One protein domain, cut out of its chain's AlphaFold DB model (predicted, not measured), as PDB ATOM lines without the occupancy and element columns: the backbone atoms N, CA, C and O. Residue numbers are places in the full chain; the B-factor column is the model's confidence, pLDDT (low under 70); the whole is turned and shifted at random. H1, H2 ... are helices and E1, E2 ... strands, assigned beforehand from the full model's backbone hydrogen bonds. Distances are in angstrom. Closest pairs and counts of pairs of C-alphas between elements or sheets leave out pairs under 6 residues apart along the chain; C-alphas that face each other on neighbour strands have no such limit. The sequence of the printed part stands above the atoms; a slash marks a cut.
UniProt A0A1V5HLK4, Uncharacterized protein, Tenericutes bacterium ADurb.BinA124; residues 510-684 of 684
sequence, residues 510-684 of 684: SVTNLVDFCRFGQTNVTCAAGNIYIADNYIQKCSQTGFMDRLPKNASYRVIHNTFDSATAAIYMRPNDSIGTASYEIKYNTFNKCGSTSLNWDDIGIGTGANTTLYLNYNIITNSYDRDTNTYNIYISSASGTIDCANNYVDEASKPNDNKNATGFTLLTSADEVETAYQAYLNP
ATOM      1  N   SER A 510     -10.011   0.749  21.595       65.12
ATOM      2  CA  SER A 510     -10.781   1.772  20.869       65.12
ATOM      3  C   SER A 510     -11.745   1.155  19.875       65.12
ATOM      4  O   SER A 510     -11.383   0.221  19.156       65.12
ATOM      5  N   VAL A 511     -12.918   1.770  19.734       57.69
ATOM      6  CA  VAL A 511     -13.917   1.423  18.715       57.69
ATOM      7  C   VAL A 511     -13.578   1.950  17.312       57.69
ATOM      8  O   VAL A 511     -14.266   1.598  16.362       57.69
ATOM      9  N   THR A 512     -12.538   2.779  17.144       60.41
ATOM     10  CA  THR A 512     -12.329   3.535  15.892       60.41
ATOM     11  C   THR A 512     -11.339   2.928  14.888       60.41
ATOM     12  O   THR A 512     -11.408   3.290  13.719       60.41
ATOM     13  N   ASN A 513     -10.428   2.027  15.293       61.28
ATOM     14  CA  ASN A 513      -9.215   1.727  14.499       61.28
ATOM     15  C   ASN A 513      -8.973   0.244  14.135       61.28
ATOM     16  O   ASN A 513      -7.850  -0.092  13.775       61.28
ATOM     17  N   LEU A 514      -9.974  -0.644  14.197       66.94
ATOM     18  CA  LEU A 514      -9.805  -2.083  13.896       66.94
ATOM     19  C   LEU A 514      -8.597  -2.707  14.628       66.94
ATOM     20  O   LEU A 514      -7.689  -3.264  14.019       66.94
ATOM     21  N   VAL A 515      -8.582  -2.579  15.951       70.12
ATOM     22  CA  VAL A 515      -7.441  -2.957  16.792       70.12
ATOM     23  C   VAL A 515      -7.519  -4.429  17.182       70.12
ATOM     24  O   VAL A 515      -8.518  -4.863  17.765       70.12
ATOM     25  N   ASP A 516      -6.438  -5.167  16.914       81.00
ATOM     26  CA  ASP A 516      -6.187  -6.491  17.491       81.00
ATOM     27  C   ASP A 516      -5.489  -6.338  18.852       81.00
ATOM     28  O   ASP A 516      -4.459  -5.652  18.941       81.00
ATOM     29  N   PHE A 517      -5.995  -6.977  19.914       83.25
ATOM     30  CA  PHE A 517      -5.282  -6.976  21.194       83.25
ATOM     31  C   PHE A 517      -4.038  -7.852  21.119       83.25
ATOM     32  O   PHE A 517      -2.947  -7.310  21.231       83.25
ATOM     33  N   CYS A 518      -4.158  -9.165  20.937       88.56
ATOM     34  CA  CYS A 518      -3.004 -10.052  20.848       88.56
ATOM     35  C   CYS A 518      -3.051 -10.834  19.538       88.56
ATOM     36  O   CYS A 518      -3.926 -11.672  19.323       88.56
ATOM     37  N   ARG A 519      -2.101 -10.525  18.653       88.12
ATOM     38  CA  ARG A 519      -2.042 -11.065  17.296       88.12
ATOM     39  C   ARG A 519      -0.748 -11.826  17.059       88.12
ATOM     40  O   ARG A 519       0.332 -11.229  17.086       88.12
ATOM     41  N   PHE A 520      -0.881 -13.096  16.700       88.75
ATOM     42  CA  PHE A 520       0.169 -13.897  16.090       88.75
ATOM     43  C   PHE A 520       0.072 -13.821  14.556       88.75
ATOM     44  O   PHE A 520      -0.881 -14.280  13.930       88.75
ATOM     45  N   GLY A 521       1.087 -13.208  13.951       75.50
ATOM     46  CA  GLY A 521       1.379 -13.225  12.523       75.50
ATOM     47  C   GLY A 521       0.743 -12.146  11.653       75.50
ATOM     48  O   GLY A 521      -0.095 -11.334  12.050       75.50
ATOM     49  N   GLN A 522       1.162 -12.174  10.392       73.62
ATOM     50  CA  GLN A 522       0.519 -11.542   9.241       73.62
ATOM     51  C   GLN A 522       0.089 -12.649   8.266       73.62
ATOM     52  O   GLN A 522       0.287 -13.831   8.539       73.62
ATOM     53  N   THR A 523      -0.553 -12.302   7.148       69.62
ATOM     54  CA  THR A 523      -0.948 -13.294   6.134       69.62
ATOM     55  C   THR A 523       0.259 -14.164   5.744       69.62
ATOM     56  O   THR A 523       1.269 -13.627   5.298       69.62
ATOM     57  N   ASN A 524       0.149 -15.487   5.923       73.69
ATOM     58  CA  ASN A 524       1.165 -16.502   5.600       73.69
ATOM     59  C   ASN A 524       2.479 -16.457   6.419       73.69
ATOM     60  O   ASN A 524       3.518 -16.888   5.919       73.69
ATOM     61  N   VAL A 525       2.466 -15.963   7.667       80.25
ATOM     62  CA  VAL A 525       3.655 -15.964   8.549       80.25
ATOM     63  C   VAL A 525       3.417 -16.798   9.806       80.25
ATOM     64  O   VAL A 525       2.491 -16.524  10.563       80.25
ATOM     65  N   THR A 526       4.284 -17.786  10.055       85.81
ATOM     66  CA  THR A 526       4.196 -18.656  11.235       85.81
ATOM     67  C   THR A 526       4.801 -17.957  12.440       85.81
ATOM     68  O   THR A 526       6.010 -17.708  12.473       85.81
ATOM     69  N   CYS A 527       3.982 -17.671  13.450       88.94
ATOM     70  CA  CYS A 527       4.411 -16.877  14.604       88.94
ATOM     71  C   CYS A 527       4.259 -17.570  15.956       88.94
ATOM     72  O   CYS A 527       4.892 -17.134  16.914       88.94
ATOM     73  N   ALA A 528       3.501 -18.657  16.041       91.50
ATOM     74  CA  ALA A 528       3.251 -19.357  17.291       91.50
ATOM     75  C   ALA A 528       3.687 -20.824  17.222       91.50
ATOM     76  O   ALA A 528       3.415 -21.517  16.238       91.50
ATOM     77  N   ALA A 529       4.360 -21.282  18.276       92.75
ATOM     78  CA  ALA A 529       4.773 -22.667  18.466       92.75
ATOM     79  C   ALA A 529       4.836 -23.033  19.956       92.75
ATOM     80  O   ALA A 529       4.982 -22.164  20.821       92.75
ATOM     81  N   GLY A 530       4.782 -24.329  20.263       94.88
ATOM     82  CA  GLY A 530       4.825 -24.810  21.645       94.88
ATOM     83  C   GLY A 530       3.598 -24.365  22.443       94.88
ATOM     84  O   GLY A 530       2.492 -24.324  21.911       94.88
ATOM     85  N   ASN A 531       3.783 -24.035  23.720       96.31
ATOM     86  CA  ASN A 531       2.674 -23.739  24.628       96.31
ATOM     87  C   ASN A 531       2.283 -22.258  24.596       96.31
ATOM     88  O   ASN A 531       3.060 -21.396  24.999       96.31
ATOM     89  N   ILE A 532       1.061 -21.950  24.182       96.44
ATOM     90  CA  ILE A 532       0.519 -20.592  24.195       96.44
ATOM     91  C   ILE A 532      -0.529 -20.504  25.304       96.44
ATOM     92  O   ILE A 532      -1.610 -21.077  25.194       96.44
ATOM     93  N   TYR A 533      -0.200 -19.812  26.390       97.25
ATOM     94  CA  TYR A 533      -1.035 -19.703  27.584       97.25
ATOM     95  C   TYR A 533      -1.592 -18.286  27.719       97.25
ATOM     96  O   TYR A 533      -0.831 -17.327  27.828       97.25
ATOM     97  N   ILE A 534      -2.914 -18.146  27.690       96.19
ATOM     98  CA  ILE A 534      -3.616 -16.862  27.758       96.19
ATOM     99  C   ILE A 534      -4.681 -16.989  28.835       96.19
ATOM    100  O   ILE A 534      -5.710 -17.629  28.605       96.19
ATOM    101  N   ALA A 535      -4.429 -16.425  30.014       95.88
ATOM    102  CA  ALA A 535      -5.319 -16.633  31.146       95.88
ATOM    103  C   ALA A 535      -5.572 -15.408  32.016       95.88
ATOM    104  O   ALA A 535      -4.712 -14.545  32.153       95.88
ATOM    105  N   ASP A 536      -6.753 -15.358  32.628       95.19
ATOM    106  CA  ASP A 536      -7.096 -14.362  33.650       95.19
ATOM    107  C   ASP A 536      -6.970 -12.905  33.144       95.19
ATOM    108  O   ASP A 536      -6.601 -11.995  33.885       95.19
ATOM    109  N   ASN A 537      -7.232 -12.671  31.852       93.06
ATOM    110  CA  ASN A 537      -7.165 -11.340  31.248       93.06
ATOM    111  C   ASN A 537      -8.551 -10.690  31.142       93.06
ATOM    112  O   ASN A 537      -9.552 -11.367  30.903       93.06
ATOM    113  N   TYR A 538      -8.602  -9.362  31.235       90.81
ATOM    114  CA  TYR A 538      -9.793  -8.550  30.983       90.81
ATOM    115  C   TYR A 538      -9.593  -7.699  29.724       90.81
ATOM    116  O   TYR A 538      -8.761  -6.792  29.700       90.81
ATOM    117  N   ILE A 539     -10.350  -7.982  28.669       87.94
ATOM    118  CA  ILE A 539     -10.216  -7.354  27.352       87.94
ATOM    119  C   ILE A 539     -11.530  -6.664  27.014       87.94
ATOM    120  O   ILE A 539     -12.557  -7.321  26.867       87.94
ATOM    121  N   GLN A 540     -11.500  -5.344  26.855       85.31
ATOM    122  CA  GLN A 540     -12.688  -4.542  26.597       85.31
ATOM    123  C   GLN A 540     -12.555  -3.696  25.322       85.31
ATOM    124  O   GLN A 540     -11.492  -3.135  25.056       85.31
ATOM    125  N   LYS A 541     -13.647  -3.548  24.553       80.50
ATOM    126  CA  LYS A 541     -13.762  -2.633  23.389       80.50
ATOM    127  C   LYS A 541     -12.696  -2.852  22.294       80.50
ATOM    128  O   LYS A 541     -12.198  -1.890  21.706       80.50
ATOM    129  N   CYS A 542     -12.321  -4.095  21.986       78.19
ATOM    130  CA  CYS A 542     -11.447  -4.363  20.836       78.19
ATOM    131  C   CYS A 542     -12.245  -4.307  19.520       78.19
ATOM    132  O   CYS A 542     -13.191  -5.070  19.327       78.19
ATOM    133  N   SER A 543     -11.861  -3.404  18.611       76.19
ATOM    134  CA  SER A 543     -12.602  -3.133  17.368       76.19
ATOM    135  C   SER A 543     -12.387  -4.158  16.252       76.19
ATOM    136  O   SER A 543     -13.211  -4.193  15.338       76.19
ATOM    137  N   GLN A 544     -11.336  -4.989  16.309       79.88
ATOM    138  CA  GLN A 544     -11.125  -6.098  15.368       79.88
ATOM    139  C   GLN A 544     -11.142  -7.457  16.072       79.88
ATOM    140  O   GLN A 544     -12.175  -8.121  16.026       79.88
ATOM    141  N   THR A 545     -10.050  -7.869  16.729       83.25
ATOM    142  CA  THR A 545      -9.986  -9.144  17.466       83.25
ATOM    143  C   THR A 545      -9.380  -8.992  18.864       83.25
ATOM    144  O   THR A 545      -8.455  -8.208  19.078       83.25
ATOM    145  N   GLY A 546      -9.877  -9.744  19.845       85.44
ATOM    146  CA  GLY A 546      -9.239  -9.862  21.156       85.44
ATOM    147  C   GLY A 546      -7.969 -10.707  21.058       85.44
ATOM    148  O   GLY A 546      -6.859 -10.237  21.306       85.44
ATOM    149  N   PHE A 547      -8.128 -11.953  20.629       88.75
ATOM    150  CA  PHE A 547      -7.033 -12.876  20.392       88.75
ATOM    151  C   PHE A 547      -7.084 -13.457  18.984       88.75
ATOM    152  O   PHE A 547      -8.149 -13.872  18.525       88.75
ATOM    153  N   MET A 548      -5.935 -13.510  18.310       86.94
ATOM    154  CA  MET A 548      -5.862 -13.973  16.933       86.94
ATOM    155  C   MET A 548      -4.581 -14.736  16.604       86.94
ATOM    156  O   MET A 548      -3.478 -14.248  16.855       86.94
ATOM    157  N   ASP A 549      -4.737 -15.864  15.913       86.50
ATOM    158  CA  ASP A 549      -3.655 -16.545  15.198       86.50
ATOM    159  C   ASP A 549      -4.133 -17.070  13.836       86.50
ATOM    160  O   ASP A 549      -5.255 -17.561  13.686       86.50
ATOM    161  N   ARG A 550      -3.266 -16.948  12.826       77.81
ATOM    162  CA  ARG A 550      -3.527 -17.403  11.456       77.81
ATOM    163  C   ARG A 550      -2.670 -18.575  11.003       77.81
ATOM    164  O   ARG A 550      -3.037 -19.175  10.014       77.81
ATOM    165  N   LEU A 551      -1.515 -18.848  11.612       81.31
ATOM    166  CA  LEU A 551      -0.589 -19.851  11.068       81.31
ATOM    167  C   LEU A 551       0.237 -20.526  12.177       81.31
ATOM    168  O   LEU A 551       1.459 -20.337  12.227       81.31
ATOM    169  N   PRO A 552      -0.391 -21.302  13.080       85.00
ATOM    170  CA  PRO A 552       0.337 -21.986  14.141       85.00
ATOM    171  C   PRO A 552       1.236 -23.096  13.596       85.00
ATOM    172  O   PRO A 552       0.940 -23.715  12.571       85.00
ATOM    173  N   LYS A 553       2.320 -23.405  14.312       87.25
ATOM    174  CA  LYS A 553       3.202 -24.541  14.012       87.25
ATOM    175  C   LYS A 553       3.478 -25.358  15.263       87.25
ATOM    176  O   LYS A 553       4.254 -24.917  16.108       87.25
ATOM    177  N   ASN A 554       2.919 -26.567  15.346       88.75
ATOM    178  CA  ASN A 554       3.054 -27.442  16.521       88.75
ATOM    179  C   ASN A 554       2.749 -26.675  17.820       88.75
ATOM    180  O   ASN A 554       3.604 -26.567  18.702       88.75
ATOM    181  N   ALA A 555       1.572 -26.048  17.867       89.94
ATOM    182  CA  ALA A 555       1.186 -25.116  18.920       89.94
ATOM    183  C   ALA A 555       0.008 -25.650  19.743       89.94
ATOM    184  O   ALA A 555      -0.958 -26.186  19.202       89.94
ATOM    185  N   SER A 556       0.079 -25.457  21.055       93.00
ATOM    186  CA  SER A 556      -0.951 -25.831  22.017       93.00
ATOM    187  C   SER A 556      -1.425 -24.592  22.762       93.00
ATOM    188  O   SER A 556      -0.706 -24.043  23.593       93.00
ATOM    189  N   TYR A 557      -2.640 -24.152  22.452       93.56
ATOM    190  CA  TYR A 557      -3.292 -22.995  23.048       93.56
ATOM    191  C   TYR A 557      -4.098 -23.398  24.275       93.56
ATOM    192  O   TYR A 557      -4.899 -24.328  24.217       93.56
ATOM    193  N   ARG A 558      -3.939 -22.647  25.362       95.81
ATOM    194  CA  ARG A 558      -4.789 -22.693  26.551       95.81
ATOM    195  C   ARG A 558      -5.278 -21.279  26.817       95.81
ATOM    196  O   ARG A 558      -4.516 -20.441  27.293       95.81
ATOM    197  N   VAL A 559      -6.521 -21.015  26.437       94.94
ATOM    198  CA  VAL A 559      -7.195 -19.723  26.576       94.94
ATOM    199  C   VAL A 559      -8.272 -19.892  27.637       94.94
ATOM    200  O   VAL A 559      -9.336 -20.444  27.347       94.94
ATOM    201  N   ILE A 560      -7.977 -19.500  28.876       95.00
ATOM    202  CA  ILE A 560      -8.840 -19.810  30.022       95.00
ATOM    203  C   ILE A 560      -9.091 -18.614  30.936       95.00
ATOM    204  O   ILE A 560      -8.216 -17.781  31.100       95.00
ATOM    205  N   HIS A 561     -10.266 -18.514  31.558       94.75
ATOM    206  CA  HIS A 561     -10.572 -17.462  32.551       94.75
ATOM    207  C   HIS A 561     -10.463 -16.025  32.031       94.75
ATOM    208  O   HIS A 561     -10.312 -15.080  32.803       94.75
ATOM    209  N   ASN A 562     -10.533 -15.823  30.716       95.12
ATOM    210  CA  ASN A 562     -10.505 -14.479  30.158       95.12
ATOM    211  C   ASN A 562     -11.918 -13.901  30.119       95.12
ATOM    212  O   ASN A 562     -12.890 -14.606  29.847       95.12
ATOM    213  N   THR A 563     -12.021 -12.596  30.337       93.56
ATOM    214  CA  THR A 563     -13.242 -11.827  30.102       93.56
ATOM    215  C   THR A 563     -13.052 -10.973  28.861       93.56
ATOM    216  O   THR A 563     -12.168 -10.118  28.821       93.56
ATOM    217  N   PHE A 564     -13.901 -11.179  27.863       90.62
ATOM    218  CA  PHE A 564     -14.017 -10.337  26.683       90.62
ATOM    219  C   PHE A 564     -15.317  -9.543  26.789       90.62
ATOM    220  O   PHE A 564     -16.397 -10.128  26.817       90.62
ATOM    221  N   ASP A 565     -15.225  -8.218  26.854       88.25
ATOM    222  CA  ASP A 565     -16.375  -7.322  26.977       88.25
ATOM    223  C   ASP A 565     -16.438  -6.344  25.800       88.25
ATOM    224  O   ASP A 565     -15.511  -5.577  25.540       88.25
ATOM    225  N   SER A 566     -17.554  -6.324  25.077       84.75
ATOM    226  CA  SER A 566     -17.759  -5.410  23.945       84.75
ATOM    227  C   SER A 566     -16.693  -5.556  22.839       84.75
ATOM    228  O   SER A 566     -16.266  -4.577  22.231       84.75
ATOM    229  N   ALA A 567     -16.222  -6.785  22.611       82.06
ATOM    230  CA  ALA A 567     -15.273  -7.137  21.555       82.06
ATOM    231  C   ALA A 567     -15.982  -7.369  20.211       82.06
ATOM    232  O   ALA A 567     -16.952  -8.120  20.178       82.06
ATOM    233  N   THR A 568     -15.482  -6.833  19.092       79.81
ATOM    234  CA  THR A 568     -16.028  -7.156  17.755       79.81
ATOM    235  C   THR A 568     -15.907  -8.654  17.449       79.81
ATOM    236  O   THR A 568     -16.899  -9.303  17.123       79.81
ATOM    237  N   ALA A 569     -14.706  -9.210  17.622       80.88
ATOM    238  CA  ALA A 569     -14.441 -10.643  17.676       80.88
ATOM    239  C   ALA A 569     -13.560 -10.913  18.899       80.88
ATOM    240  O   ALA A 569     -12.554 -10.231  19.091       80.88
ATOM    241  N   ALA A 570     -13.917 -11.867  19.755       86.50
ATOM    242  CA  ALA A 570     -13.124 -12.117  20.956       86.50
ATOM    243  C   ALA A 570     -11.950 -13.054  20.660       86.50
ATOM    244  O   ALA A 570     -10.813 -12.727  20.999       86.50
ATOM    245  N   ILE A 571     -12.197 -14.166  19.963       88.12
ATOM    246  CA  ILE A 571     -11.163 -15.122  19.548       88.12
ATOM    247  C   ILE A 571     -11.321 -15.433  18.057       88.12
ATOM    248  O   ILE A 571     -12.404 -15.815  17.620       88.12
ATOM    249  N   TYR A 572     -10.239 -15.310  17.287       84.88
ATOM    250  CA  TYR A 572     -10.197 -15.613  15.856       84.88
ATOM    251  C   TYR A 572      -9.036 -16.559  15.519       84.88
ATOM    252  O   TYR A 572      -7.868 -16.185  15.620       84.88
ATOM    253  N   MET A 573      -9.347 -17.770  15.059       82.31
ATOM    254  CA  MET A 573      -8.360 -18.804  14.737       82.31
ATOM    255  C   MET A 573      -8.509 -19.297  13.297       82.31
ATOM    256  O   MET A 573      -9.628 -19.500  12.826       82.31
ATOM    257  N   ARG A 574      -7.376 -19.560  12.630       78.69
ATOM    258  CA  ARG A 574      -7.318 -20.305  11.356       78.69
ATOM    259  C   ARG A 574      -6.456 -21.557  11.488       78.69
ATOM    260  O   ARG A 574      -5.247 -21.503  11.276       78.69
ATOM    261  N   PRO A 575      -7.041 -22.691  11.880       70.25
ATOM    262  CA  PRO A 575      -6.278 -23.895  12.177       70.25
ATOM    263  C   PRO A 575      -5.864 -24.685  10.922       70.25
ATOM    264  O   PRO A 575      -4.873 -25.403  10.981       70.25
ATOM    265  N   ASN A 576      -6.548 -24.546   9.781       65.38
ATOM    266  CA  ASN A 576      -6.176 -25.254   8.540       65.38
ATOM    267  C   ASN A 576      -4.941 -24.691   7.850       65.38
ATOM    268  O   ASN A 576      -4.249 -25.403   7.128       65.38
ATOM    269  N   ASP A 577      -4.632 -23.434   8.128       71.31
ATOM    270  CA  ASP A 577      -3.369 -22.840   7.732       71.31
ATOM    271  C   ASP A 577      -2.201 -23.517   8.513       71.31
ATOM    272  O   ASP A 577      -1.048 -23.459   8.090       71.31
ATOM    273  N   SER A 578      -2.456 -24.215   9.633       71.56
ATOM    274  CA  SER A 578      -1.403 -24.718  10.525       71.56
ATOM    275  C   SER A 578      -0.384 -25.664   9.876       71.56
ATOM    276  O   SER A 578      -0.668 -26.495   9.015       71.56
ATOM    277  N   ILE A 579       0.850 -25.564  10.369       76.88
ATOM    278  CA  ILE A 579       1.966 -26.417   9.968       76.88
ATOM    279  C   ILE A 579       2.198 -27.456  11.072       76.88
ATOM    280  O   ILE A 579       2.876 -27.183  12.067       76.88
ATOM    281  N   GLY A 580       1.665 -28.664  10.892       79.00
ATOM    282  CA  GLY A 580       1.808 -29.772  11.842       79.00
ATOM    283  C   GLY A 580       0.574 -29.965  12.723       79.00
ATOM    284  O   GLY A 580      -0.523 -30.154  12.207       79.00
ATOM    285  N   THR A 581       0.759 -29.995  14.046       80.44
ATOM    286  CA  THR A 581      -0.341 -30.182  15.017       80.44
ATOM    287  C   THR A 581      -0.757 -28.863  15.661       80.44
ATOM    288  O   THR A 581       0.087 -28.004  15.930       80.44
ATOM    289  N   ALA A 582      -2.053 -28.695  15.923       83.69
ATOM    290  CA  ALA A 582      -2.566 -27.549  16.665       83.69
ATOM    291  C   ALA A 582      -3.685 -27.983  17.622       83.69
ATOM    292  O   ALA A 582      -4.665 -28.600  17.199       83.69
ATOM    293  N   SER A 583      -3.545 -27.677  18.913       87.62
ATOM    294  CA  SER A 583      -4.549 -27.995  19.938       87.62
ATOM    295  C   SER A 583      -5.010 -26.738  20.658       87.62
ATOM    296  O   SER A 583      -4.206 -25.846  20.918       87.62
ATOM    297  N   TYR A 584      -6.287 -26.675  21.013       88.44
ATOM    298  CA  TYR A 584      -6.901 -25.480  21.573       88.44
ATOM    299  C   TYR A 584      -7.823 -25.857  22.728       88.44
ATOM    300  O   TYR A 584      -8.840 -26.514  22.533       88.44
ATOM    301  N   GLU A 585      -7.465 -25.425  23.930       92.19
ATOM    302  CA  GLU A 585      -8.302 -25.480  25.123       92.19
ATOM    303  C   GLU A 585      -8.852 -24.081  25.388       92.19
ATOM    304  O   GLU A 585      -8.156 -23.225  25.935       92.19
ATOM    305  N   ILE A 586     -10.091 -23.837  24.977       91.44
ATOM    306  CA  ILE A 586     -10.806 -22.581  25.204       91.44
ATOM    307  C   ILE A 586     -11.846 -22.861  26.283       91.44
ATOM    308  O   ILE A 586     -12.951 -23.327  25.993       91.44
ATOM    309  N   LYS A 587     -11.457 -22.653  27.546       92.38
ATOM    310  CA  LYS A 587     -12.262 -23.074  28.696       92.38
ATOM    311  C   LYS A 587     -12.546 -21.952  29.675       92.38
ATOM    312  O   LYS A 587     -11.642 -21.215  30.041       92.38
ATOM    313  N   TYR A 588     -13.781 -21.870  30.152       93.62
ATOM    314  CA  TYR A 588     -14.134 -20.971  31.252       93.62
ATOM    315  C   TYR A 588     -13.816 -19.496  30.984       93.62
ATOM    316  O   TYR A 588     -13.340 -18.769  31.849       93.62
ATOM    317  N   ASN A 589     -14.060 -19.047  29.750       93.88
ATOM    318  CA  ASN A 589     -14.010 -17.636  29.376       93.88
ATOM    319  C   ASN A 589     -15.418 -17.029  29.398       93.88
ATOM    320  O   ASN A 589     -16.409 -17.712  29.122       93.88
ATOM    321  N   THR A 590     -15.488 -15.729  29.669       92.81
ATOM    322  CA  THR A 590     -16.718 -14.935  29.592       92.81
ATOM    323  C   THR A 590     -16.678 -14.039  28.361       92.81
ATOM    324  O   THR A 590     -15.746 -13.256  28.190       92.81
ATOM    325  N   PHE A 591     -17.706 -14.124  27.525       90.25
ATOM    326  CA  PHE A 591     -17.911 -13.296  26.342       90.25
ATOM    327  C   PHE A 591     -19.179 -12.472  26.547       90.25
ATOM    328  O   PHE A 591     -20.290 -13.003  26.522       90.25
ATOM    329  N   ASN A 592     -19.022 -11.176  26.786       88.94
ATOM    330  CA  ASN A 592     -20.128 -10.274  27.059       88.94
ATOM    331  C   ASN A 592     -20.206  -9.174  26.004       88.94
ATOM    332  O   ASN A 592     -19.214  -8.500  25.736       88.94
ATOM    333  N   LYS A 593     -21.396  -8.939  25.438       87.12
ATOM    334  CA  LYS A 593     -21.620  -7.885  24.425       87.12
ATOM    335  C   LYS A 593     -20.687  -7.991  23.215       87.12
ATOM    336  O   LYS A 593     -20.362  -6.984  22.590       87.12
ATOM    337  N   CYS A 594     -20.227  -9.195  22.902       83.81
ATOM    338  CA  CYS A 594     -19.346  -9.429  21.776       83.81
ATOM    339  C   CYS A 594     -20.136  -9.443  20.454       83.81
ATOM    340  O   CYS A 594     -21.336  -9.720  20.430       83.81
ATOM    341  N   GLY A 595     -19.466  -9.080  19.362       75.00
ATOM    342  CA  GLY A 595     -20.052  -8.946  18.032       75.00
ATOM    343  C   GLY A 595     -20.058 -10.236  17.208       75.00
ATOM    344  O   GLY A 595     -19.971 -11.350  17.730       75.00
ATOM    345  N   SER A 596     -20.138 -10.039  15.888       60.44
ATOM    346  CA  SER A 596     -20.455 -10.999  14.815       60.44
ATOM    347  C   SER A 596     -19.695 -12.305  14.773       60.44
ATOM    348  O   SER A 596     -20.123 -13.229  14.090       60.44
ATOM    349  N   THR A 597     -18.577 -12.389  15.487       63.12
ATOM    350  CA  THR A 597     -17.742 -13.581  15.557       63.12
ATOM    351  C   THR A 597     -17.046 -13.649  16.917       63.12
ATOM    352  O   THR A 597     -15.820 -13.613  17.014       63.12
ATOM    353  N   SER A 598     -17.839 -13.709  17.997       67.44
ATOM    354  CA  SER A 598     -17.321 -13.848  19.370       67.44
ATOM    355  C   SER A 598     -16.282 -14.973  19.440       67.44
ATOM    356  O   SER A 598     -15.174 -14.763  19.930       67.44
ATOM    357  N   LEU A 599     -16.582 -16.112  18.816       74.00
ATOM    358  CA  LEU A 599     -15.591 -17.131  18.504       74.00
ATOM    359  C   LEU A 599     -15.616 -17.457  17.014       74.00
ATOM    360  O   LEU A 599     -16.633 -17.912  16.493       74.00
ATOM    361  N   ASN A 600     -14.493 -17.233  16.337       75.50
ATOM    362  CA  ASN A 600     -14.307 -17.569  14.935       75.50
ATOM    363  C   ASN A 600     -13.278 -18.681  14.769       75.50
ATOM    364  O   ASN A 600     -12.118 -18.540  15.164       75.50
ATOM    365  N   TRP A 601     -13.714 -19.754  14.131       74.38
ATOM    366  CA  TRP A 601     -12.907 -20.888  13.743       74.38
ATOM    367  C   TRP A 601     -13.052 -21.112  12.237       74.38
ATOM    368  O   TRP A 601     -13.920 -21.861  11.777       74.38
ATOM    369  N   ASP A 602     -12.229 -20.388  11.482       70.56
ATOM    370  CA  ASP A 602     -12.297 -20.277  10.024       70.56
ATOM    371  C   ASP A 602     -11.390 -21.321   9.347       70.56
ATOM    372  O   ASP A 602     -10.187 -21.394   9.601       70.56
ATOM    373  N   ASP A 603     -11.991 -22.137   8.488       60.59
ATOM    374  CA  ASP A 603     -11.437 -23.311   7.797       60.59
ATOM    375  C   ASP A 603     -11.014 -22.962   6.351       60.59
ATOM    376  O   ASP A 603     -10.382 -23.760   5.660       60.59
ATOM    377  N   ILE A 604     -11.311 -21.744   5.875       54.44
ATOM    378  CA  ILE A 604     -11.086 -21.325   4.484       54.44
ATOM    379  C   ILE A 604      -9.591 -20.997   4.254       54.44
ATOM    380  O   ILE A 604      -9.186 -19.833   4.329       54.44
ATOM    381  N   GLY A 605      -8.751 -22.001   3.953       47.62
ATOM    382  CA  GLY A 605      -7.318 -21.778   3.685       47.62
ATOM    383  C   GLY A 605      -6.447 -22.994   3.311       47.62
ATOM    384  O   GLY A 605      -6.758 -24.136   3.612       47.62
ATOM    385  N   ILE A 606      -5.364 -22.704   2.581       44.31
ATOM    386  CA  ILE A 606      -4.406 -23.532   1.807       44.31
ATOM    387  C   ILE A 606      -3.605 -24.565   2.640       44.31
ATOM    388  O   ILE A 606      -2.488 -24.281   3.062       44.31
ATOM    389  N   GLY A 607      -4.072 -25.811   2.789       45.16
ATOM    390  CA  GLY A 607      -3.183 -26.860   3.314       45.16
ATOM    391  C   GLY A 607      -3.830 -28.183   3.701       45.16
ATOM    392  O   GLY A 607      -4.651 -28.268   4.599       45.16
ATOM    393  N   THR A 608      -3.413 -29.259   3.045       45.06
ATOM    394  CA  THR A 608      -3.792 -30.643   3.339       45.06
ATOM    395  C   THR A 608      -3.189 -31.142   4.665       45.06
ATOM    396  O   THR A 608      -1.971 -31.298   4.743       45.06
ATOM    397  N   GLY A 609      -4.020 -31.503   5.655       51.97
ATOM    398  CA  GLY A 609      -3.677 -32.537   6.651       51.97
ATOM    399  C   GLY A 609      -3.273 -32.118   8.075       51.97
ATOM    400  O   GLY A 609      -2.552 -32.879   8.720       51.97
ATOM    401  N   ALA A 610      -3.713 -30.970   8.598       55.66
ATOM    402  CA  ALA A 610      -3.500 -30.641  10.011       55.66
ATOM    403  C   ALA A 610      -4.396 -31.487  10.941       55.66
ATOM    404  O   ALA A 610      -5.616 -31.500  10.800       55.66
ATOM    405  N   ASN A 611      -3.804 -32.165  11.932       63.81
ATOM    406  CA  ASN A 611      -4.563 -32.764  13.036       63.81
ATOM    407  C   ASN A 611      -4.884 -31.663  14.048       63.81
ATOM    408  O   ASN A 611      -4.026 -31.293  14.859       63.81
ATOM    409  N   THR A 612      -6.105 -31.137  13.984       74.88
ATOM    410  CA  THR A 612      -6.567 -30.088  14.895       74.88
ATOM    411  C   THR A 612      -7.407 -30.683  16.026       74.88
ATOM    412  O   THR A 612      -8.103 -31.688  15.860       74.88
ATOM    413  N   THR A 613      -7.294 -30.124  17.228       81.12
ATOM    414  CA  THR A 613      -8.148 -30.499  18.365       81.12
ATOM    415  C   THR A 613      -8.676 -29.247  19.039       81.12
ATOM    416  O   THR A 613      -7.885 -28.398  19.448       81.12
ATOM    417  N   LEU A 614      -9.996 -29.141  19.164       84.19
ATOM    418  CA  LEU A 614     -10.688 -28.029  19.804       84.19
ATOM    419  C   LEU A 614     -11.511 -28.535  20.991       84.19
ATOM    420  O   LEU A 614     -12.459 -29.292  20.810       84.19
ATOM    421  N   TYR A 615     -11.169 -28.057  22.183       87.00
ATOM    422  CA  TYR A 615     -11.972 -28.165  23.397       87.00
ATOM    423  C   TYR A 615     -12.524 -26.785  23.736       87.00
ATOM    424  O   TYR A 615     -11.826 -25.955  24.325       87.00
ATOM    425  N   LEU A 616     -13.764 -26.531  23.339       86.06
ATOM    426  CA  LEU A 616     -14.497 -25.311  23.636       86.06
ATOM    427  C   LEU A 616     -15.543 -25.621  24.706       86.06
ATOM    428  O   LEU A 616     -16.688 -25.915  24.389       86.06
ATOM    429  N   ASN A 617     -15.164 -25.579  25.980       88.44
ATOM    430  CA  ASN A 617     -16.032 -26.039  27.067       88.44
ATOM    431  C   ASN A 617     -16.160 -25.011  28.182       88.44
ATOM    432  O   ASN A 617     -15.236 -24.249  28.442       88.44
ATOM    433  N   TYR A 618     -17.260 -25.059  28.925       92.06
ATOM    434  CA  TYR A 618     -17.425 -24.258  30.136       92.06
ATOM    435  C   TYR A 618     -17.388 -22.743  29.913       92.06
ATOM    436  O   TYR A 618     -17.049 -22.013  30.827       92.06
ATOM    437  N   ASN A 619     -17.684 -22.233  28.719       90.31
ATOM    438  CA  ASN A 619     -17.676 -20.791  28.466       90.31
ATOM    439  C   ASN A 619     -19.057 -20.174  28.691       90.31
ATOM    440  O   ASN A 619     -20.083 -20.836  28.526       90.31
ATOM    441  N   ILE A 620     -19.067 -18.886  29.024       90.75
ATOM    442  CA  ILE A 620     -20.269 -18.096  29.296       90.75
ATOM    443  C   ILE A 620     -20.391 -17.033  28.204       90.75
ATOM    444  O   ILE A 620     -19.511 -16.185  28.072       90.75
ATOM    445  N   ILE A 621     -21.465 -17.072  27.417       87.50
ATOM    446  CA  ILE A 621     -21.725 -16.113  26.335       87.50
ATOM    447  C   ILE A 621     -23.031 -15.377  26.632       87.50
ATOM    448  O   ILE A 621     -24.102 -15.986  26.696       87.50
ATOM    449  N   THR A 622     -22.941 -14.062  26.819       87.44
ATOM    450  CA  THR A 622     -24.076 -13.216  27.212       87.44
ATOM    451  C   THR A 622     -24.144 -11.927  26.415       87.44
ATOM    452  O   THR A 622     -23.112 -11.332  26.092       87.44
ATOM    453  N   ASN A 623     -25.357 -11.440  26.151       84.75
ATOM    454  CA  ASN A 623     -25.643 -10.179  25.460       84.75
ATOM    455  C   ASN A 623     -24.877  -9.978  24.137       84.75
ATOM    456  O   ASN A 623     -24.700  -8.840  23.705       84.75
ATOM    457  N   SER A 624     -24.366 -11.046  23.534       80.38
ATOM    458  CA  SER A 624     -23.493 -11.013  22.365       80.38
ATOM    459  C   SER A 624     -24.353 -11.280  21.142       80.38
ATOM    460  O   SER A 624     -25.060 -12.277  21.109       80.38
ATOM    461  N   TYR A 625     -24.389 -10.369  20.176       69.25
ATOM    462  CA  TYR A 625     -25.289 -10.481  19.025       69.25
ATOM    463  C   TYR A 625     -24.848  -9.542  17.908       69.25
ATOM    464  O   TYR A 625     -24.580  -8.363  18.155       69.25
ATOM    465  N   ASP A 626     -24.851 -10.028  16.667       63.88
ATOM    466  CA  ASP A 626     -24.677  -9.173  15.495       63.88
ATOM    467  C   ASP A 626     -26.016  -8.826  14.845       63.88
ATOM    468  O   ASP A 626     -26.642  -9.632  14.151       63.88
ATOM    469  N   ARG A 627     -26.427  -7.572  15.071       49.41
ATOM    470  CA  ARG A 627     -27.650  -6.977  14.522       49.41
ATOM    471  C   ARG A 627     -27.594  -6.726  13.019       49.41
ATOM    472  O   ARG A 627     -28.662  -6.673  12.414       49.41
ATOM    473  N   ASP A 628     -26.408  -6.584  12.437       50.66
ATOM    474  CA  ASP A 628     -26.250  -6.100  11.064       50.66
ATOM    475  C   ASP A 628     -26.193  -7.245  10.047       50.66
ATOM    476  O   ASP A 628     -26.634  -7.076   8.909       50.66
ATOM    477  N   THR A 629     -25.692  -8.423  10.439       55.47
ATOM    478  CA  THR A 629     -25.546  -9.568   9.519       55.47
ATOM    479  C   THR A 629     -26.447 -10.764   9.829       55.47
ATOM    480  O   THR A 629     -26.572 -11.653   8.990       55.47
ATOM    481  N   ASN A 630     -27.120 -10.783  10.988       54.47
ATOM    482  CA  ASN A 630     -27.955 -11.910  11.422       54.47
ATOM    483  C   ASN A 630     -27.163 -13.239  11.563       54.47
ATOM    484  O   ASN A 630     -27.739 -14.319  11.422       54.47
ATOM    485  N   THR A 631     -25.846 -13.163  11.812       54.78
ATOM    486  CA  THR A 631     -24.904 -14.303  11.763       54.78
ATOM    487  C   THR A 631     -24.408 -14.751  13.153       54.78
ATOM    488  O   THR A 631     -24.576 -14.052  14.149       54.78
ATOM    489  N   TYR A 632     -23.835 -15.961  13.216       56.84
ATOM    490  CA  TYR A 632     -23.510 -16.755  14.413       56.84
ATOM    491  C   TYR A 632     -22.505 -16.117  15.394       56.84
ATOM    492  O   TYR A 632     -21.386 -15.799  15.010       56.84
ATOM    493  N   ASN A 633     -22.822 -16.102  16.696       65.69
ATOM    494  CA  ASN A 633     -21.852 -15.753  17.752       65.69
ATOM    495  C   ASN A 633     -20.664 -16.725  17.839       65.69
ATOM    496  O   ASN A 633     -19.559 -16.335  18.214       65.69
ATOM    497  N   ILE A 634     -20.897 -17.989  17.489       72.75
ATOM    498  CA  ILE A 634     -19.872 -19.022  17.395       72.75
ATOM    499  C   ILE A 634     -19.874 -19.534  15.961       72.75
ATOM    500  O   ILE A 634     -20.831 -20.173  15.525       72.75
ATOM    501  N   TYR A 635     -18.799 -19.260  15.235       72.94
ATOM    502  CA  TYR A 635     -18.592 -19.755  13.885       72.94
ATOM    503  C   TYR A 635     -17.533 -20.853  13.900       72.94
ATOM    504  O   TYR A 635     -16.386 -20.598  14.257       72.94
ATOM    505  N   ILE A 636     -17.923 -22.063  13.498       72.81
ATOM    506  CA  ILE A 636     -17.016 -23.188  13.258       72.81
ATOM    507  C   ILE A 636     -17.303 -23.713  11.854       72.81
ATOM    508  O   ILE A 636     -18.332 -24.350  11.620       72.81
ATOM    509  N   SER A 637     -16.426 -23.412  10.898       64.81
ATOM    510  CA  SER A 637     -16.455 -24.069   9.584       64.81
ATOM    511  C   SER A 637     -15.887 -25.487   9.684       64.81
ATOM    512  O   SER A 637     -15.130 -25.772  10.605       64.81
ATOM    513  N   SER A 638     -16.321 -26.375   8.782       56.44
ATOM    514  CA  SER A 638     -16.141 -27.839   8.780       56.44
ATOM    515  C   SER A 638     -14.736 -28.338   9.148       56.44
ATOM    516  O   SER A 638     -13.972 -28.727   8.273       56.44
ATOM    517  N   ALA A 639     -14.420 -28.381  10.442       53.44
ATOM    518  CA  ALA A 639     -13.072 -28.675  10.894       53.44
ATOM    519  C   ALA A 639     -12.738 -30.168  10.773       53.44
ATOM    520  O   ALA A 639     -13.494 -31.050  11.186       53.44
ATOM    521  N   SER A 640     -11.556 -30.444  10.224       54.78
ATOM    522  CA  SER A 640     -10.927 -31.761  10.292       54.78
ATOM    523  C   SER A 640     -10.265 -31.940  11.666       54.78
ATOM    524  O   SER A 640      -9.341 -31.206  12.014       54.78
ATOM    525  N   GLY A 641     -10.753 -32.872  12.495       65.88
ATOM    526  CA  GLY A 641     -10.185 -33.099  13.831       65.88
ATOM    527  C   GLY A 641     -11.179 -33.512  14.918       65.88
ATOM    528  O   GLY A 641     -12.320 -33.872  14.638       65.88
ATOM    529  N   THR A 642     -10.722 -33.472  16.174       74.38
ATOM    530  CA  THR A 642     -11.567 -33.699  17.364       74.38
ATOM    531  C   THR A 642     -12.131 -32.366  17.845       74.38
ATOM    532  O   THR A 642     -11.362 -31.442  18.106       74.38
ATOM    533  N   ILE A 643     -13.455 -32.270  17.970       77.38
ATOM    534  CA  ILE A 643     -14.155 -31.075  18.455       77.38
ATOM    535  C   ILE A 643     -15.059 -31.485  19.616       77.38
ATOM    536  O   ILE A 643     -15.935 -32.331  19.446       77.38
ATOM    537  N   ASP A 644     -14.855 -30.868  20.774       80.69
ATOM    538  CA  ASP A 644     -15.717 -30.976  21.948       80.69
ATOM    539  C   ASP A 644     -16.205 -29.577  22.331       80.69
ATOM    540  O   ASP A 644     -15.408 -28.691  22.641       80.69
ATOM    541  N   CYS A 645     -17.525 -29.394  22.293       80.12
ATOM    542  CA  CYS A 645     -18.195 -28.129  22.575       80.12
ATOM    543  C   CYS A 645     -19.223 -28.231  23.722       80.12
ATOM    544  O   CYS A 645     -20.207 -27.481  23.765       80.12
ATOM    545  N   ALA A 646     -19.056 -29.192  24.634       84.50
ATOM    546  CA  ALA A 646     -19.973 -29.418  25.748       84.50
ATOM    547  C   ALA A 646     -19.860 -28.369  26.872       84.50
ATOM    548  O   ALA A 646     -18.831 -27.715  27.047       84.50
ATOM    549  N   ASN A 647     -20.907 -28.287  27.694       89.56
ATOM    550  CA  ASN A 647     -20.957 -27.547  28.957       89.56
ATOM    551  C   ASN A 647     -20.800 -26.023  28.834       89.56
ATOM    552  O   ASN A 647     -20.330 -25.385  29.766       89.56
ATOM    553  N   ASN A 648     -21.175 -25.420  27.704       86.81
ATOM    554  CA  ASN A 648     -21.183 -23.957  27.555       86.81
ATOM    555  C   ASN A 648     -22.554 -23.373  27.919       86.81
ATOM    556  O   ASN A 648     -23.566 -24.055  27.783       86.81
ATOM    557  N   TYR A 649     -22.614 -22.099  28.299       87.69
ATOM    558  CA  TYR A 649     -23.860 -21.345  28.449       87.69
ATOM    559  C   TYR A 649     -23.942 -20.223  27.413       87.69
ATOM    560  O   TYR A 649     -22.975 -19.492  27.194       87.69
ATOM    561  N   VAL A 650     -25.117 -20.076  26.797       84.31
ATOM    562  CA  VAL A 650     -25.439 -19.011  25.840       84.31
ATOM    563  C   VAL A 650     -26.809 -18.450  26.212       84.31
ATOM    564  O   VAL A 650     -27.795 -19.192  26.200       84.31
ATOM    565  N   ASP A 651     -26.879 -17.162  26.558       84.50
ATOM    566  CA  ASP A 651     -28.161 -16.527  26.884       84.50
ATOM    567  C   ASP A 651     -29.073 -16.379  25.655       84.50
ATOM    568  O   ASP A 651     -28.632 -16.484  24.512       84.50
ATOM    569  N   GLU A 652     -30.367 -16.137  25.883       78.88
ATOM    570  CA  GLU A 652     -31.365 -16.038  24.808       78.88
ATOM    571  C   GLU A 652     -31.014 -14.970  23.766       78.88
ATOM    572  O   GLU A 652     -31.166 -15.199  22.570       78.88
ATOM    573  N   ALA A 653     -30.497 -13.822  24.216       75.75
ATOM    574  CA  ALA A 653     -30.093 -12.725  23.341       75.75
ATOM    575  C   ALA A 653     -28.899 -13.093  22.443       75.75
ATOM    576  O   ALA A 653     -28.713 -12.469  21.401       75.75
ATOM    577  N   SER A 654     -28.120 -14.102  22.839       76.56
ATOM    578  CA  SER A 654     -26.937 -14.586  22.132       76.56
ATOM    579  C   SER A 654     -27.159 -15.896  21.375       76.56
ATOM    580  O   SER A 654     -26.205 -16.459  20.823       76.56
ATOM    581  N   LYS A 655     -28.387 -16.421  21.322       70.50
ATOM    582  CA  LYS A 655     -28.671 -17.647  20.565       70.50
ATOM    583  C   LYS A 655     -28.608 -17.387  19.051       70.50
ATOM    584  O   LYS A 655     -29.077 -16.352  18.583       70.50
ATOM    585  N   PRO A 656     -28.037 -18.311  18.260       58.56
ATOM    586  CA  PRO A 656     -28.005 -18.178  16.805       58.56
ATOM    587  C   PRO A 656     -29.409 -18.320  16.190       58.56
ATOM    588  O   PRO A 656     -30.172 -19.203  16.581       58.56
ATOM    589  N   ASN A 657     -29.729 -17.485  15.191       51.78
ATOM    590  CA  ASN A 657     -31.039 -17.465  14.516       51.78
ATOM    591  C   ASN A 657     -31.295 -18.672  13.589       51.78
ATOM    592  O   ASN A 657     -32.446 -18.945  13.269       51.78
ATOM    593  N   ASP A 658     -30.260 -19.411  13.180       50.28
ATOM    594  CA  ASP A 658     -30.394 -20.628  12.374       50.28
ATOM    595  C   ASP A 658     -29.457 -21.714  12.912       50.28
ATOM    596  O   ASP A 658     -28.259 -21.517  13.049       50.28
ATOM    597  N   ASN A 659     -29.988 -22.896  13.205       44.91
ATOM    598  CA  ASN A 659     -29.274 -24.036  13.801       44.91
ATOM    599  C   ASN A 659     -28.340 -24.775  12.810       44.91
ATOM    600  O   ASN A 659     -28.189 -25.997  12.864       44.91
ATOM    601  N   LYS A 660     -27.733 -24.073  11.850       44.44
ATOM    602  CA  LYS A 660     -26.847 -24.682  10.848       44.44
ATOM    603  C   LYS A 660     -25.392 -24.565  11.297       44.44
ATOM    604  O   LYS A 660     -24.730 -23.596  10.957       44.44
ATOM    605  N   ASN A 661     -24.947 -25.561  12.077       43.28
ATOM    606  CA  ASN A 661     -23.569 -26.103  12.188       43.28
ATOM    607  C   ASN A 661     -23.120 -26.473  13.617       43.28
ATOM    608  O   ASN A 661     -22.028 -27.004  13.784       43.28
ATOM    609  N   ALA A 662     -23.946 -26.290  14.648       50.41
ATOM    610  CA  ALA A 662     -23.592 -26.678  16.018       50.41
ATOM    611  C   ALA A 662     -24.001 -28.127  16.363       50.41
ATOM    612  O   ALA A 662     -24.649 -28.380  17.377       50.41
ATOM    613  N   THR A 663     -23.642 -29.116  15.539       47.41
ATOM    614  CA  THR A 663     -23.700 -30.515  15.998       47.41
ATOM    615  C   THR A 663     -22.634 -30.721  17.079       47.41
ATOM    616  O   THR A 663     -21.451 -30.602  16.781       47.41
ATOM    617  N   GLY A 664     -23.038 -31.006  18.323       55.03
ATOM    618  CA  GLY A 664     -22.125 -31.303  19.443       55.03
ATOM    619  C   GLY A 664     -22.055 -30.257  20.565       55.03
ATOM    620  O   GLY A 664     -21.374 -30.497  21.560       55.03
ATOM    621  N   PHE A 665     -22.775 -29.133  20.468       65.62
ATOM    622  CA  PHE A 665     -22.920 -28.217  21.604       65.62
ATOM    623  C   PHE A 665     -23.951 -28.762  22.591       65.62
ATOM    624  O   PHE A 665     -25.139 -28.837  22.285       65.62
ATOM    625  N   THR A 666     -23.496 -29.111  23.793       68.62
ATOM    626  CA  THR A 666     -24.396 -29.305  24.937       68.62
ATOM    627  C   THR A 666     -24.420 -28.000  25.715       68.62
ATOM    628  O   THR A 666     -23.401 -27.613  26.291       68.62
ATOM    629  N   LEU A 667     -25.557 -27.306  25.674       80.75
ATOM    630  CA  LEU A 667     -25.740 -26.040  26.372       80.75
ATOM    631  C   LEU A 667     -26.288 -26.279  27.779       80.75
ATOM    632  O   LEU A 667     -27.257 -27.020  27.951       80.75
ATOM    633  N   LEU A 668     -25.676 -25.631  28.765       84.62
ATOM    634  CA  LEU A 668     -26.199 -25.523  30.123       84.62
ATOM    635  C   LEU A 668     -27.303 -24.462  30.174       84.62
ATOM    636  O   LEU A 668     -27.423 -23.619  29.281       84.62
ATOM    637  N   THR A 669     -28.137 -24.520  31.206       85.50
ATOM    638  CA  THR A 669     -29.329 -23.670  31.330       85.50
ATOM    639  C   THR A 669     -29.055 -22.349  32.041       85.50
ATOM    640  O   THR A 669     -29.834 -21.408  31.892       85.50
ATOM    641  N   SER A 670     -27.943 -22.253  32.776       88.88
ATOM    642  CA  SER A 670     -27.507 -21.034  33.463       88.88
ATOM    643  C   SER A 670     -25.981 -20.902  33.511       88.88
ATOM    644  O   SER A 670     -25.251 -21.877  33.338       88.88
ATOM    645  N   ALA A 671     -25.496 -19.687  33.781       87.44
ATOM    646  CA  ALA A 671     -24.076 -19.426  34.014       87.44
ATOM    647  C   ALA A 671     -23.545 -20.119  35.289       87.44
ATOM    648  O   ALA A 671     -22.413 -20.588  35.297       87.44
ATOM    649  N   ASP A 672     -24.364 -20.257  36.337       90.81
ATOM    650  CA  ASP A 672     -23.962 -20.912  37.596       90.81
ATOM    651  C   ASP A 672     -23.698 -22.421  37.413       90.81
ATOM    652  O   ASP A 672     -22.818 -23.007  38.056       90.81
ATOM    653  N   GLU A 673     -24.425 -23.064  36.493       91.69
ATOM    654  CA  GLU A 673     -24.164 -24.456  36.105       91.69
ATOM    655  C   GLU A 673     -22.796 -24.613  35.432       91.69
ATOM    656  O   GLU A 673     -22.160 -25.655  35.586       91.69
ATOM    657  N   VAL A 674     -22.315 -23.582  34.725       89.50
ATOM    658  CA  VAL A 674     -20.995 -23.587  34.079       89.50
ATOM    659  C   VAL A 674     -19.879 -23.614  35.119       89.50
ATOM    660  O   VAL A 674     -18.993 -24.461  35.019       89.50
ATOM    661  N   GLU A 675     -19.940 -22.741  36.131       89.25
ATOM    662  CA  GLU A 675     -19.002 -22.744  37.268       89.25
ATOM    663  C   GLU A 675     -19.011 -24.112  37.955       89.25
ATOM    664  O   GLU A 675     -17.965 -24.731  38.127       89.25
ATOM    665  N   THR A 676     -20.197 -24.643  38.267       91.12
ATOM    666  CA  THR A 676     -20.335 -25.951  38.928       91.12
ATOM    667  C   THR A 676     -19.698 -27.077  38.107       91.12
ATOM    668  O   THR A 676     -18.927 -27.882  38.638       91.12
ATOM    669  N   ALA A 677     -19.986 -27.131  36.804       89.25
ATOM    670  CA  ALA A 677     -19.439 -28.142  35.904       89.25
ATOM    671  C   ALA A 677     -17.918 -28.002  35.735       89.25
ATOM    672  O   ALA A 677     -17.203 -29.003  35.662       89.25
ATOM    673  N   TYR A 678     -17.409 -26.770  35.713       90.12
ATOM    674  CA  TYR A 678     -15.983 -26.505  35.607       90.12
ATOM    675  C   TYR A 678     -15.220 -26.862  36.891       90.12
ATOM    676  O   TYR A 678     -14.164 -27.491  36.816       90.12
ATOM    677  N   GLN A 679     -15.767 -26.560  38.071       89.69
ATOM    678  CA  GLN A 679     -15.178 -26.972  39.351       89.69
ATOM    679  C   GLN A 679     -15.113 -28.495  39.494       89.69
ATOM    680  O   GLN A 679     -14.111 -29.014  39.986       89.69
ATOM    681  N   ALA A 680     -16.139 -29.213  39.023       90.25
ATOM    682  CA  ALA A 680     -16.125 -30.676  38.964       90.25
ATOM    683  C   ALA A 680     -15.068 -31.206  37.980       90.25
ATOM    684  O   ALA A 680     -14.423 -32.210  38.246       90.25
ATOM    685  N   TYR A 681     -14.839 -30.517  36.858       88.19
ATOM    686  CA  TYR A 681     -13.753 -30.859  35.936       88.19
ATOM    687  C   TYR A 681     -12.359 -30.646  36.556       88.19
ATOM    688  O   TYR A 681     -11.460 -31.455  36.326       88.19
ATOM    689  N   LEU A 682     -12.163 -29.571  37.328       87.94
ATOM    690  CA  LEU A 682     -10.896 -29.302  38.019       87.94
ATOM    691  C   LEU A 682     -10.643 -30.262  39.192       87.94
ATOM    692  O   LEU A 682      -9.486 -30.560  39.486       87.94
ATOM    693  N   ASN A 683     -11.709 -30.745  39.835       87.69
ATOM    694  CA  ASN A 683     -11.674 -31.657  40.980       87.69
ATOM    695  C   ASN A 683     -12.514 -32.919  40.687       87.69
ATOM    696  O   ASN A 683     -13.632 -33.022  41.198       87.69
ATOM    697  N   PRO A 684     -11.998 -33.828  39.838       63.34
ATOM    698  CA  PRO A 684     -12.752 -34.962  39.299       63.34
ATOM    699  C   PRO A 684     -13.136 -36.037  40.321       63.34
ATOM    700  O   PRO A 684     -12.404 -36.221  41.325       63.34
TER     701      PRO A 684
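AT A GLANCE: This is residues 510 to 684 of the 684 residues of an uncharacterized protein of Tenericutes bacterium ADurb.BinA124 (UniProt A0A1V5HLK4). The domain is a solenoid, a chain wound in stacked turns of parallel strands, with E1 E2 E3, E4 E5 E6, E7 E8 E9 and E10 E11 E12 as successive three-sided turns and E13 and E14 carrying the winding on. H1 packs on E14 outside the turns, and the loop of residues 651 to 664 lies toward the E13 and E14 end. The printed part has 175 residues with fifteen named strands, E1 to E15, and then one named helix, H1; the class is mostly strand. One sheet runs E1 E4 E7 E10 E13 and the other, of ten strands, is branched, both parallel throughout. The whole is compact, with a radius of gyration of the C-alphas of 15.2 A and spans of 44 by 39 by 32 A.

HOW THE PARTS SIT: E1, residues 516 to 520, E4, 545 to 549, E7, 569 to 573, E10, 599 to 601, and E13, 634 to 636, are parallel neighbours in that order; within hydrogen-bond range are N 518 and O 546, 2.9 A, N 572 and O 547, 2.8 A, N 573 and O 600, 2.9 A, and N 601 and O 635, 2.8 A. In the twisted branched sheet, E5, residues 553 to 560, has E2, 528 to 535, on one side and E8, 579 to 587, on the other side, with N 532 and O 556 at 2.8 A and N 557 and O 583 at 2.8 A. E2 runs on into E3, residues 538 to 540, at 89 degrees, and E5 into E6, 563 to 565, at 80 degrees; N 539 and O 563 of this parallel pair are 2.8 A apart. E8 runs on into E9, residues 590 to 592, at 77 degrees, and E11, 611 to 617, into E12, 620 to 622, at 67 degrees. E14, residues 641 to 650, bends by 69 degrees at residue 647; E11 and E12 lie on one side of it and E15, 665 to 667, on the other side, with N 616 and O 644 at 2.8 A, N 621 and O 649 at 2.9 A and N 647 and O 666 at 2.9 A. The two sheets form a sandwich, two sheets face to face, the facing parts 9.2 A centre to centre. H1, residues 671 to 682, is on the branched sheet at a height of 8.7 A, over E11 and E14; its closest C-alphas to E14 are Ala 671 and Tyr 649, 5.9 A. Every O i to N i+4 pair in H1 is within hydrogen-bond range.

IN THESE COORDINATES: E1 begins at C-alpha 516 (-6.187, -6.491, 17.491). From first to last C-alpha, E5 is 20.6 A long, E8 23.8 A, E14 24.0 A and H1 16.9 A. H1 ends at C-alpha 682 (-10.896, -29.302, 38.019).

THE WHOLE: The C-alphas farthest apart are those of Thr 512 and Pro 684, 45.1 A. The printed part has no cut; the links E12 to E13 and E14 to E15 are long. The mean pLDDT of the printed part is 78.0, with residues 603 to 611, 625 to 633 and 656 to 666 among those under 70.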